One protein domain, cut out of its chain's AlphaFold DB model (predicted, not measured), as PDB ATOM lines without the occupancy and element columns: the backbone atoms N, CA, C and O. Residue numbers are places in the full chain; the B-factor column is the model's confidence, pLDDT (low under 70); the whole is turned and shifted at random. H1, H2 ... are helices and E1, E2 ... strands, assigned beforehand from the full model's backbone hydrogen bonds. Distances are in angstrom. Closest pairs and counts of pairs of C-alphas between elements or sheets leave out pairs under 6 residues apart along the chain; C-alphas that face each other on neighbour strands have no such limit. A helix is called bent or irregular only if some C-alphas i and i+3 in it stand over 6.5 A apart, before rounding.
ATOM      1  N   PRO A  11     116.596 163.899 145.621       95.94
ATOM      2  CA  PRO A  11     115.921 163.057 144.648       95.94
ATOM      3  C   PRO A  11     115.458 163.911 143.465       95.94
ATOM      4  O   PRO A  11     114.820 164.954 143.633       95.94
ATOM      5  N   VAL A  12     115.779 163.471 142.253       95.50
ATOM      6  CA  VAL A  12     115.482 164.200 141.020       95.50
ATOM      7  C   VAL A  12     114.892 163.283 139.963       95.50
ATOM      8  O   VAL A  12     115.153 162.078 139.925       95.50
ATOM      9  N   ARG A  13     114.112 163.887 139.074       94.19
ATOM     10  CA  ARG A  13     113.549 163.269 137.882       94.19
ATOM     11  C   ARG A  13     114.093 163.966 136.647       94.19
ATOM     12  O   ARG A  13     114.119 165.193 136.574       94.19
ATOM     13  N   ASN A  14     114.492 163.183 135.658       92.31
ATOM     14  CA  ASN A  14     114.816 163.692 134.338       92.31
ATOM     15  C   ASN A  14     113.531 164.103 133.603       92.31
ATOM     16  O   ASN A  14     112.595 163.314 133.487       92.31
ATOM     17  N   THR A  15     113.479 165.333 133.099       91.62
ATOM     18  CA  THR A  15     112.277 165.894 132.467       91.62
ATOM     19  C   THR A  15     112.029 165.371 131.049       91.62
ATOM     20  O   THR A  15     110.910 165.481 130.558       91.62
ATOM     21  N   ILE A  16     113.033 164.768 130.401       86.88
ATOM     22  CA  ILE A  16     112.942 164.205 129.046       86.88
ATOM     23  C   ILE A  16     112.431 162.764 129.092       86.88
ATOM     24  O   ILE A  16     111.455 162.428 128.430       86.88
ATOM     25  N   ASN A  17     113.095 161.893 129.857       86.81
ATOM     26  CA  ASN A  17     112.815 160.451 129.852       86.81
ATOM     27  C   ASN A  17     112.169 159.940 131.147       86.81
ATOM     28  O   ASN A  17     111.947 158.741 131.287       86.81
ATOM     29  N   SER A  18     111.867 160.833 132.093       87.00
ATOM     30  CA  SER A  18     111.267 160.501 133.391       87.00
ATOM     31  C   SER A  18     112.097 159.565 134.278       87.00
ATOM     32  O   SER A  18     111.573 159.038 135.257       87.00
ATOM     33  N   ALA A  19     113.388 159.375 133.988       88.81
ATOM     34  CA  ALA A  19     114.268 158.580 134.833       88.81
ATOM     35  C   ALA A  19     114.440 159.230 136.214       88.81
ATOM     36  O   ALA A  19     114.678 160.436 136.318       88.81
ATOM     37  N   LEU A  20     114.356 158.418 137.266       94.12
ATOM     38  CA  LEU A  20     114.568 158.835 138.649       94.12
ATOM     39  C   LEU A  20     116.015 158.584 139.075       94.12
ATOM     40  O   LEU A  20     116.619 157.571 138.713       94.12
ATOM     41  N   GLY A  21     116.559 159.480 139.890       95.19
ATOM     42  CA  GLY A  21     117.878 159.296 140.472       95.19
ATOM     43  C   GLY A  21     118.153 160.225 141.640       95.19
ATOM     44  O   GLY A  21     117.377 161.120 141.961       95.19
ATOM     45  N   VAL A  22     119.288 159.993 142.285       96.69
ATOM     46  CA  VAL A  22     119.761 160.768 143.431       96.69
ATOM     47  C   VAL A  22     120.977 161.573 143.005       96.69
ATOM     48  O   VAL A  22     121.909 161.019 142.425       96.69
ATOM     49  N   VAL A  23     120.997 162.872 143.284       95.69
ATOM     50  CA  VAL A  23     122.147 163.730 142.967       95.69
ATOM     51  C   VAL A  23     123.365 163.289 143.780       95.69
ATOM     52  O   VAL A  23     123.301 163.184 144.999       95.69
ATOM     53  N   VAL A  24     124.495 163.045 143.114       94.00
ATOM     54  CA  VAL A  24     125.756 162.622 143.760       94.00
ATOM     55  C   VAL A  24     126.906 163.601 143.544       94.00
ATOM     56  O   VAL A  24     127.910 163.530 144.247       94.00
ATOM     57  N   LYS A  25     126.795 164.508 142.567       93.38
ATOM     58  CA  LYS A  25     127.791 165.554 142.307       93.38
ATOM     59  C   LYS A  25     127.158 166.720 141.558       93.38
ATOM     60  O   LYS A  25     126.369 166.507 140.640       93.38
ATOM     61  N   THR A  26     127.579 167.934 141.889       92.38
ATOM     62  CA  THR A  26     127.249 169.154 141.148       92.38
ATOM     63  C   THR A  26     128.530 169.842 140.675       92.38
ATOM     64  O   THR A  26     129.527 169.902 141.396       92.38
ATOM     65  N   ALA A  27     128.550 170.294 139.422       90.19
ATOM     66  CA  ALA A  27     129.680 170.985 138.807       90.19
ATOM     67  C   ALA A  27     129.165 172.034 137.810       90.19
ATOM     68  O   ALA A  27     128.990 171.755 136.621       90.19
ATOM     69  N   GLY A  28     128.888 173.242 138.308       87.81
ATOM     70  CA  GLY A  28     128.208 174.279 137.527       87.81
ATOM     71  C   GLY A  28     126.810 173.810 137.117       87.81
ATOM     72  O   GLY A  28     126.023 173.401 137.965       87.81
ATOM     73  N   GLU A  29     126.522 173.818 135.814       90.06
ATOM     74  CA  GLU A  29     125.254 173.311 135.265       90.06
ATOM     75  C   GLU A  29     125.200 171.784 135.127       90.06
ATOM     76  O   GLU A  29     124.140 171.243 134.821       90.06
ATOM     77  N   ASN A  30     126.318 171.078 135.309       92.69
ATOM     78  CA  ASN A  30     126.368 169.628 135.167       92.69
ATOM     79  C   ASN A  30     126.066 168.953 136.506       92.69
ATOM     80  O   ASN A  30     126.778 169.144 137.494       92.69
ATOM     81  N   ILE A  31     125.024 168.130 136.516       94.38
ATOM     82  CA  ILE A  31     124.524 167.411 137.682       94.38
ATOM     83  C   ILE A  31     124.670 165.916 137.414       94.38
ATOM     84  O   ILE A  31     124.073 165.379 136.481       94.38
ATOM     85  N   THR A  32     125.478 165.234 138.222       94.50
ATOM     86  CA  THR A  32     125.606 163.776 138.166       94.50
ATOM     87  C   THR A  32     124.591 163.151 139.106       94.50
ATOM     88  O   THR A  32     124.568 163.472 140.297       94.50
ATOM     89  N   ILE A  33     123.792 162.228 138.582       94.75
ATOM     90  CA  ILE A  33     122.799 161.467 139.331       94.75
ATOM     91  C   ILE A  33     123.163 159.981 139.337       94.75
ATOM     92  O   ILE A  33     123.749 159.460 138.388       94.75
ATOM     93  N   GLN A  34     122.795 159.303 140.414       95.19
ATOM     94  CA  GLN A  34     122.826 157.856 140.561       95.19
ATOM     95  C   GLN A  34     121.388 157.339 140.394       95.19
ATOM     96  O   GLN A  34     120.563 157.590 141.278       95.19
ATOM     97  N   PRO A  35     121.043 156.673 139.279       92.44
ATOM     98  CA  PRO A  35     119.756 156.007 139.134       92.44
ATOM     99  C   PRO A  35     119.723 154.708 139.953       92.44
ATOM    100  O   PRO A  35     120.763 154.167 140.339       92.44
ATOM    101  N   GLN A  36     118.523 154.168 140.180       85.12
ATOM    102  CA  GLN A  36     118.365 152.831 140.776       85.12
ATOM    103  C   GLN A  36     118.875 151.715 139.856       85.12
ATOM    104  O   GLN A  36     119.284 150.662 140.332       85.12
ATOM    105  N   SER A  37     118.842 151.942 138.541       82.75
ATOM    106  CA  SER A  37     119.127 150.933 137.521       82.75
ATOM    107  C   SER A  37     120.613 150.684 137.253       82.75
ATOM    108  O   SER A  37     120.923 149.749 136.520       82.75
ATOM    109  N   GLY A  38     121.538 151.480 137.803       75.88
ATOM    110  CA  GLY A  38     122.967 151.264 137.564       75.88
ATOM    111  C   GLY A  38     123.788 152.543 137.504       75.88
ATOM    112  O   GLY A  38     123.667 153.394 138.367       75.88
ATOM    113  N   GLU A  39     124.687 152.657 136.531       86.62
ATOM    114  CA  GLU A  39     125.790 153.627 136.539       86.62
ATOM    115  C   GLU A  39     125.389 155.103 136.692       86.62
ATOM    116  O   GLU A  39     124.287 155.530 136.353       86.62
ATOM    117  N   ARG A  40     126.336 155.909 137.187       92.25
ATOM    118  CA  ARG A  40     126.180 157.359 137.340       92.25
ATOM    119  C   ARG A  40     126.083 158.036 135.980       92.25
ATOM    120  O   ARG A  40     126.948 157.849 135.129       92.25
ATOM    121  N   ILE A  41     125.101 158.916 135.825       91.75
ATOM    122  CA  ILE A  41     124.859 159.650 134.579       91.75
ATOM    123  C   ILE A  41     124.878 161.144 134.876       91.75
ATOM    124  O   ILE A  41     124.390 161.583 135.915       91.75
ATOM    125  N   THR A  42     125.455 161.941 133.977       93.38
ATOM    126  CA  THR A  42     125.497 163.402 134.115       93.38
ATOM    127  C   THR A  42     124.523 164.063 133.151       93.38
ATOM    128  O   THR A  42     124.553 163.791 131.954       93.38
ATOM    129  N   PHE A  43     123.691 164.959 133.678       92.00
ATOM    130  CA  PHE A  43     122.738 165.773 132.928       92.00
ATOM    131  C   PHE A  43     123.016 167.258 133.152       92.00
ATOM    132  O   PHE A  43     123.611 167.642 134.158       92.00
ATOM    133  N   ARG A  44     122.542 168.113 132.240       92.25
ATOM    134  CA  ARG A  44     122.431 169.543 132.547       92.25
ATOM    135  C   ARG A  44     121.263 169.789 133.499       92.25
ATOM    136  O   ARG A  44     120.221 169.157 133.352       92.25
ATOM    137  N   ALA A  45     121.419 170.745 134.410       91.94
ATOM    138  CA  ALA A  45     120.433 171.103 135.429       91.94
ATOM    139  C   ALA A  45     119.034 171.374 134.850       91.94
ATOM    140  O   ALA A  45     118.048 170.943 135.430       91.94
ATOM    141  N   GLN A  46     118.945 171.994 133.667       92.31
ATOM    142  CA  GLN A  46     117.671 172.282 132.988       92.31
ATOM    143  C   GLN A  46     116.847 171.036 132.608       92.31
ATOM    144  O   GLN A  46     115.659 171.147 132.323       92.31
ATOM    145  N   TYR A  47     117.475 169.856 132.571       93.12
ATOM    146  CA  TYR A  47     116.812 168.583 132.270       93.12
ATOM    147  C   TYR A  47     116.443 167.793 133.523       93.12
ATOM    148  O   TYR A  47     116.036 166.637 133.423       93.12
ATOM    149  N   LEU A  48     116.616 168.389 134.700       92.88
ATOM    150  CA  LEU A  48     116.272 167.789 135.974       92.88
ATOM    151  C   LEU A  48     115.218 168.643 136.664       92.88
ATOM    152  O   LEU A  48     115.243 169.866 136.599       92.88
ATOM    153  N   ALA A  49     114.308 167.974 137.351       93.50
ATOM    154  CA  ALA A  49     113.370 168.580 138.276       93.50
ATOM    155  C   ALA A  49     113.420 167.815 139.608       93.50
ATOM    156  O   ALA A  49     113.791 166.635 139.616       93.50
ATOM    157  N   PRO A  50     113.055 168.442 140.739       93.88
ATOM    158  CA  PRO A  50     112.839 167.721 141.986       93.88
ATOM    159  C   PRO A  50     111.831 166.585 141.784       93.88
ATOM    160  O   PRO A  50     110.805 166.770 141.128       93.88
ATOM    161  N   ALA A  51     112.128 165.408 142.333       92.69
ATOM    162  CA  ALA A  51     111.186 164.297 142.318       92.69
ATOM    163  C   ALA A  51     109.958 164.631 143.184       92.69
ATOM    164  O   ALA A  51     110.078 165.286 144.222       92.69
ATOM    165  N   SER A  52     108.777 164.160 142.785       93.06
ATOM    166  CA  SER A  52     107.575 164.247 143.624       93.06
ATOM    167  C   SER A  52     107.743 163.451 144.924       93.06
ATOM    168  O   SER A  52     108.609 162.585 145.022       93.06
ATOM    169  N   ALA A  53     106.891 163.688 145.927       91.25
ATOM    170  CA  ALA A  53     106.968 162.978 147.209       91.25
ATOM    171  C   ALA A  53     106.923 161.443 147.050       91.25
ATOM    172  O   ALA A  53     107.676 160.725 147.706       91.25
ATOM    173  N   THR A  54     106.092 160.943 146.130       91.94
ATOM    174  CA  THR A  54     105.971 159.508 145.835       91.94
ATOM    175  C   THR A  54     107.236 158.953 145.181       91.94
ATOM    176  O   THR A  54     107.711 157.888 145.562       91.94
ATOM    177  N   GLU A  55     107.819 159.679 144.226       91.19
ATOM    178  CA  GLU A  55     109.068 159.289 143.556       91.19
ATOM    179  C   GLU A  55     110.275 159.391 144.503       91.19
ATOM    180  O   GLU A  55     111.159 158.541 144.494       91.19
ATOM    181  N   ALA A  56     110.305 160.397 145.376       90.94
ATOM    182  CA  ALA A  56     111.332 160.541 146.398       90.94
ATOM    183  C   ALA A  56     111.311 159.367 147.389       90.94
ATOM    184  O   ALA A  56     112.371 158.879 147.787       90.94
ATOM    185  N   ALA A  57     110.120 158.868 147.742       92.44
ATOM    186  CA  ALA A  57     109.975 157.709 148.617       92.44
ATOM    187  C   ALA A  57     110.604 156.438 148.017       92.44
ATOM    188  O   ALA A  57     111.232 155.671 148.746       92.44
ATOM    189  N   THR A  58     110.520 156.231 146.695       92.94
ATOM    190  CA  THR A  58     111.155 155.065 146.050       92.94
ATOM    191  C   THR A  58     112.681 155.159 146.058       92.94
ATOM    192  O   THR A  58     113.363 154.136 146.105       92.94
ATOM    193  N   LEU A  59     113.233 156.376 146.079       93.62
ATOM    194  CA  LEU A  59     114.672 156.638 146.127       93.62
ATOM    195  C   LEU A  59     115.260 156.615 147.547       93.62
ATOM    196  O   LEU A  59     116.484 156.584 147.689       93.62
ATOM    197  N   ALA A  60     114.434 156.585 148.598       92.56
ATOM    198  CA  ALA A  60     114.898 156.620 149.987       92.56
ATOM    199  C   ALA A  60     115.940 155.529 150.340       92.56
ATOM    200  O   ALA A  60     116.951 155.876 150.961       92.56
ATOM    201  N   PRO A  61     115.802 154.255 149.905       93.62
ATOM    202  CA  PRO A  61     116.824 153.232 150.153       93.62
ATOM    203  C   PRO A  61     118.172 153.554 149.493       93.62
ATOM    204  O   PRO A  61     119.226 153.324 150.083       93.62
ATOM    205  N   LEU A  62     118.146 154.125 148.284       93.12
ATOM    206  CA  LEU A  62     119.350 154.520 147.558       93.12
ATOM    207  C   LEU A  62     120.031 155.719 148.229       93.12
ATOM    208  O   LEU A  62     121.250 155.727 148.372       93.12
ATOM    209  N   ILE A  63     119.257 156.700 148.700       93.75
ATOM    210  CA  ILE A  63     119.781 157.828 149.483       93.75
ATOM    211  C   ILE A  63     120.480 157.318 150.749       93.75
ATOM    212  O   ILE A  63     121.600 157.737 151.037       93.75
ATOM    213  N   ALA A  64     119.852 156.399 151.489       93.12
ATOM    214  CA  ALA A  64     120.434 155.818 152.697       93.12
ATOM    215  C   ALA A  64     121.735 155.053 152.402       93.12
ATOM    216  O   ALA A  64     122.726 155.227 153.110       93.12
ATOM    217  N   LEU A  65     121.760 154.255 151.327       91.19
ATOM    218  CA  LEU A  65     122.964 153.558 150.872       91.19
ATOM    219  C   LEU A  65     124.094 154.542 150.553       91.19
ATOM    220  O   LEU A  65     125.201 154.376 151.057       91.19
ATOM    221  N   LEU A  66     123.813 155.576 149.757       91.25
ATOM    222  CA  LEU A  66     124.809 156.559 149.333       91.25
ATOM    223  C   LEU A  66     125.355 157.386 150.504       91.25
ATOM    224  O   LEU A  66     126.544 157.698 150.522       91.25
ATOM    225  N   LYS A  67     124.513 157.717 151.490       91.12
ATOM    226  CA  LYS A  67     124.954 158.370 152.732       91.12
ATOM    227  C   LYS A  67     125.868 157.457 153.545       91.12
ATOM    228  O   LYS A  67     126.945 157.887 153.940       91.12
ATOM    229  N   ARG A  68     125.503 156.181 153.710       89.75
ATOM    230  CA  ARG A  68     126.345 155.191 154.398       89.75
ATOM    231  C   ARG A  68     127.686 154.989 153.691       89.75
ATOM    232  O   ARG A  68     128.715 154.925 154.346       89.75
ATOM    233  N   GLU A  69     127.698 154.890 152.364       86.12
ATOM    234  CA  GLU A  69     128.942 154.773 151.591       86.12
ATOM    235  C   GLU A  69     129.847 155.997 151.744       86.12
ATOM    236  O   GLU A  69     131.070 155.861 151.759       86.12
ATOM    237  N   GLU A  70     129.264 157.191 151.844       85.75
ATOM    238  CA  GLU A  70     130.011 158.421 152.093       85.75
ATOM    239  C   GLU A  70     130.566 158.462 153.519       85.75
ATOM    240  O   GLU A  70     131.737 158.782 153.713       85.75
ATOM    241  N   GLU A  71     129.777 158.060 154.514       83.81
ATOM    242  CA  GLU A  71     130.239 157.905 155.895       83.81
ATOM    243  C   GLU A  71     131.393 156.898 155.990       83.81
ATOM    244  O   GLU A  71     132.434 157.220 156.554       83.81
ATOM    245  N   GLU A  72     131.272 155.715 155.380       79.44
ATOM    246  CA  GLU A  72     132.343 154.707 155.323       79.44
ATOM    247  C   GLU A  72     133.592 155.209 154.587       79.44
ATOM    248  O   GLU A  72     134.720 154.906 154.975       79.44
ATOM    249  N   ARG A  73     133.421 156.005 153.526       75.06
ATOM    250  CA  ARG A  73     134.537 156.633 152.806       75.06
ATOM    251  C   ARG A  73     135.261 157.666 153.668       75.06
ATOM    252  O   ARG A  73     136.478 157.798 153.538       75.06
ATOM    253  N   ASN A  74     134.517 158.378 154.511       77.19
ATOM    254  CA  ASN A  74     135.029 159.421 155.395       77.19
ATOM    255  C   ASN A  74     135.567 158.875 156.724       77.19
ATOM    256  O   ASN A  74     136.302 159.585 157.413       77.19
ATOM    257  N   LYS A  75     135.266 157.618 157.077       75.94
ATOM    258  CA  LYS A  75     135.890 156.956 158.225       75.94
ATOM    259  C   LYS A  75     137.408 156.871 158.028       75.94
ATOM    260  O   LYS A  75     137.871 156.480 156.949       75.94
TER     261      LYS A  75
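AT A GLANCE: This is residues 11 to 75 of the 219 residues of an uncharacterized protein of Elusimicrobia bacterium (UniProt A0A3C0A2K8). A five-stranded antiparallel sheet curls like part of a barrel, and one long helix, H1, packs slantwise on its outer side, chiefly over E2. The last turns of H1, with residues 68 to 75, stick out as a free arm. The printed part has 65 residues, in the order E1 E2 E3 E4 E5 H1, mixed in class; the sheet's order is E4 E3 E2 E1 E5. It is compact, with a radius of gyration of the C-alphas of 11.8 A and spans of 37 by 28 by 18 A.

HOW THE PARTS SIT: E1, residues 11 to 14, E2, residues 20 to 27, E3, residues 30 to 35, and E4, residues 41 to 44, form a meander of three hairpins, each strand the antiparallel neighbour of the one before. N 24 and O 32 of E2 and E3 are 2.9 A apart, N 33 and O 41 of E3 and E4 2.8 A, and N 12 and O 21 of E1 and E2 2.9 A, within hydrogen-bond range. E5, residues 48 to 50, is antiparallel to E1, with N 13 and O 49 2.8 A apart; E4 and E5 meet only through their link. E2 bends by 67 degrees at residue 24. H1, residues 53 to 74, is on the strongly twisted sheet, one helix layer and one sheet layer, at a height of 8.6 A. It lies over E2, at 37 degrees on the local plane, and only just over E1, where 3 of its C-alphas fall. The closest C-alphas of E2 and H1 are Val 22 and Ile 63, 6.7 A apart. In H1, 16 of 18 O i to N i+4 pairs are within range.

IN THESE COORDINATES: E1 begins at C-alpha 11 (115.921, 163.057, 144.648). E2 measures 19.4 A and E3 15.7 A. H1 measures 29.4 A, ends at C-alpha 74 (135.029, 159.421, 155.395), has a kink of 47 degrees near residue 60 and is irregular, with C-alphas 58 and 61 7.2 A apart.

THE WHOLE: The C-alphas farthest apart, Ile 16 and Lys 75, are 37.8 A apart. The printed part has no cut, its links are tight, and no printed residue is under 70 in pLDDT.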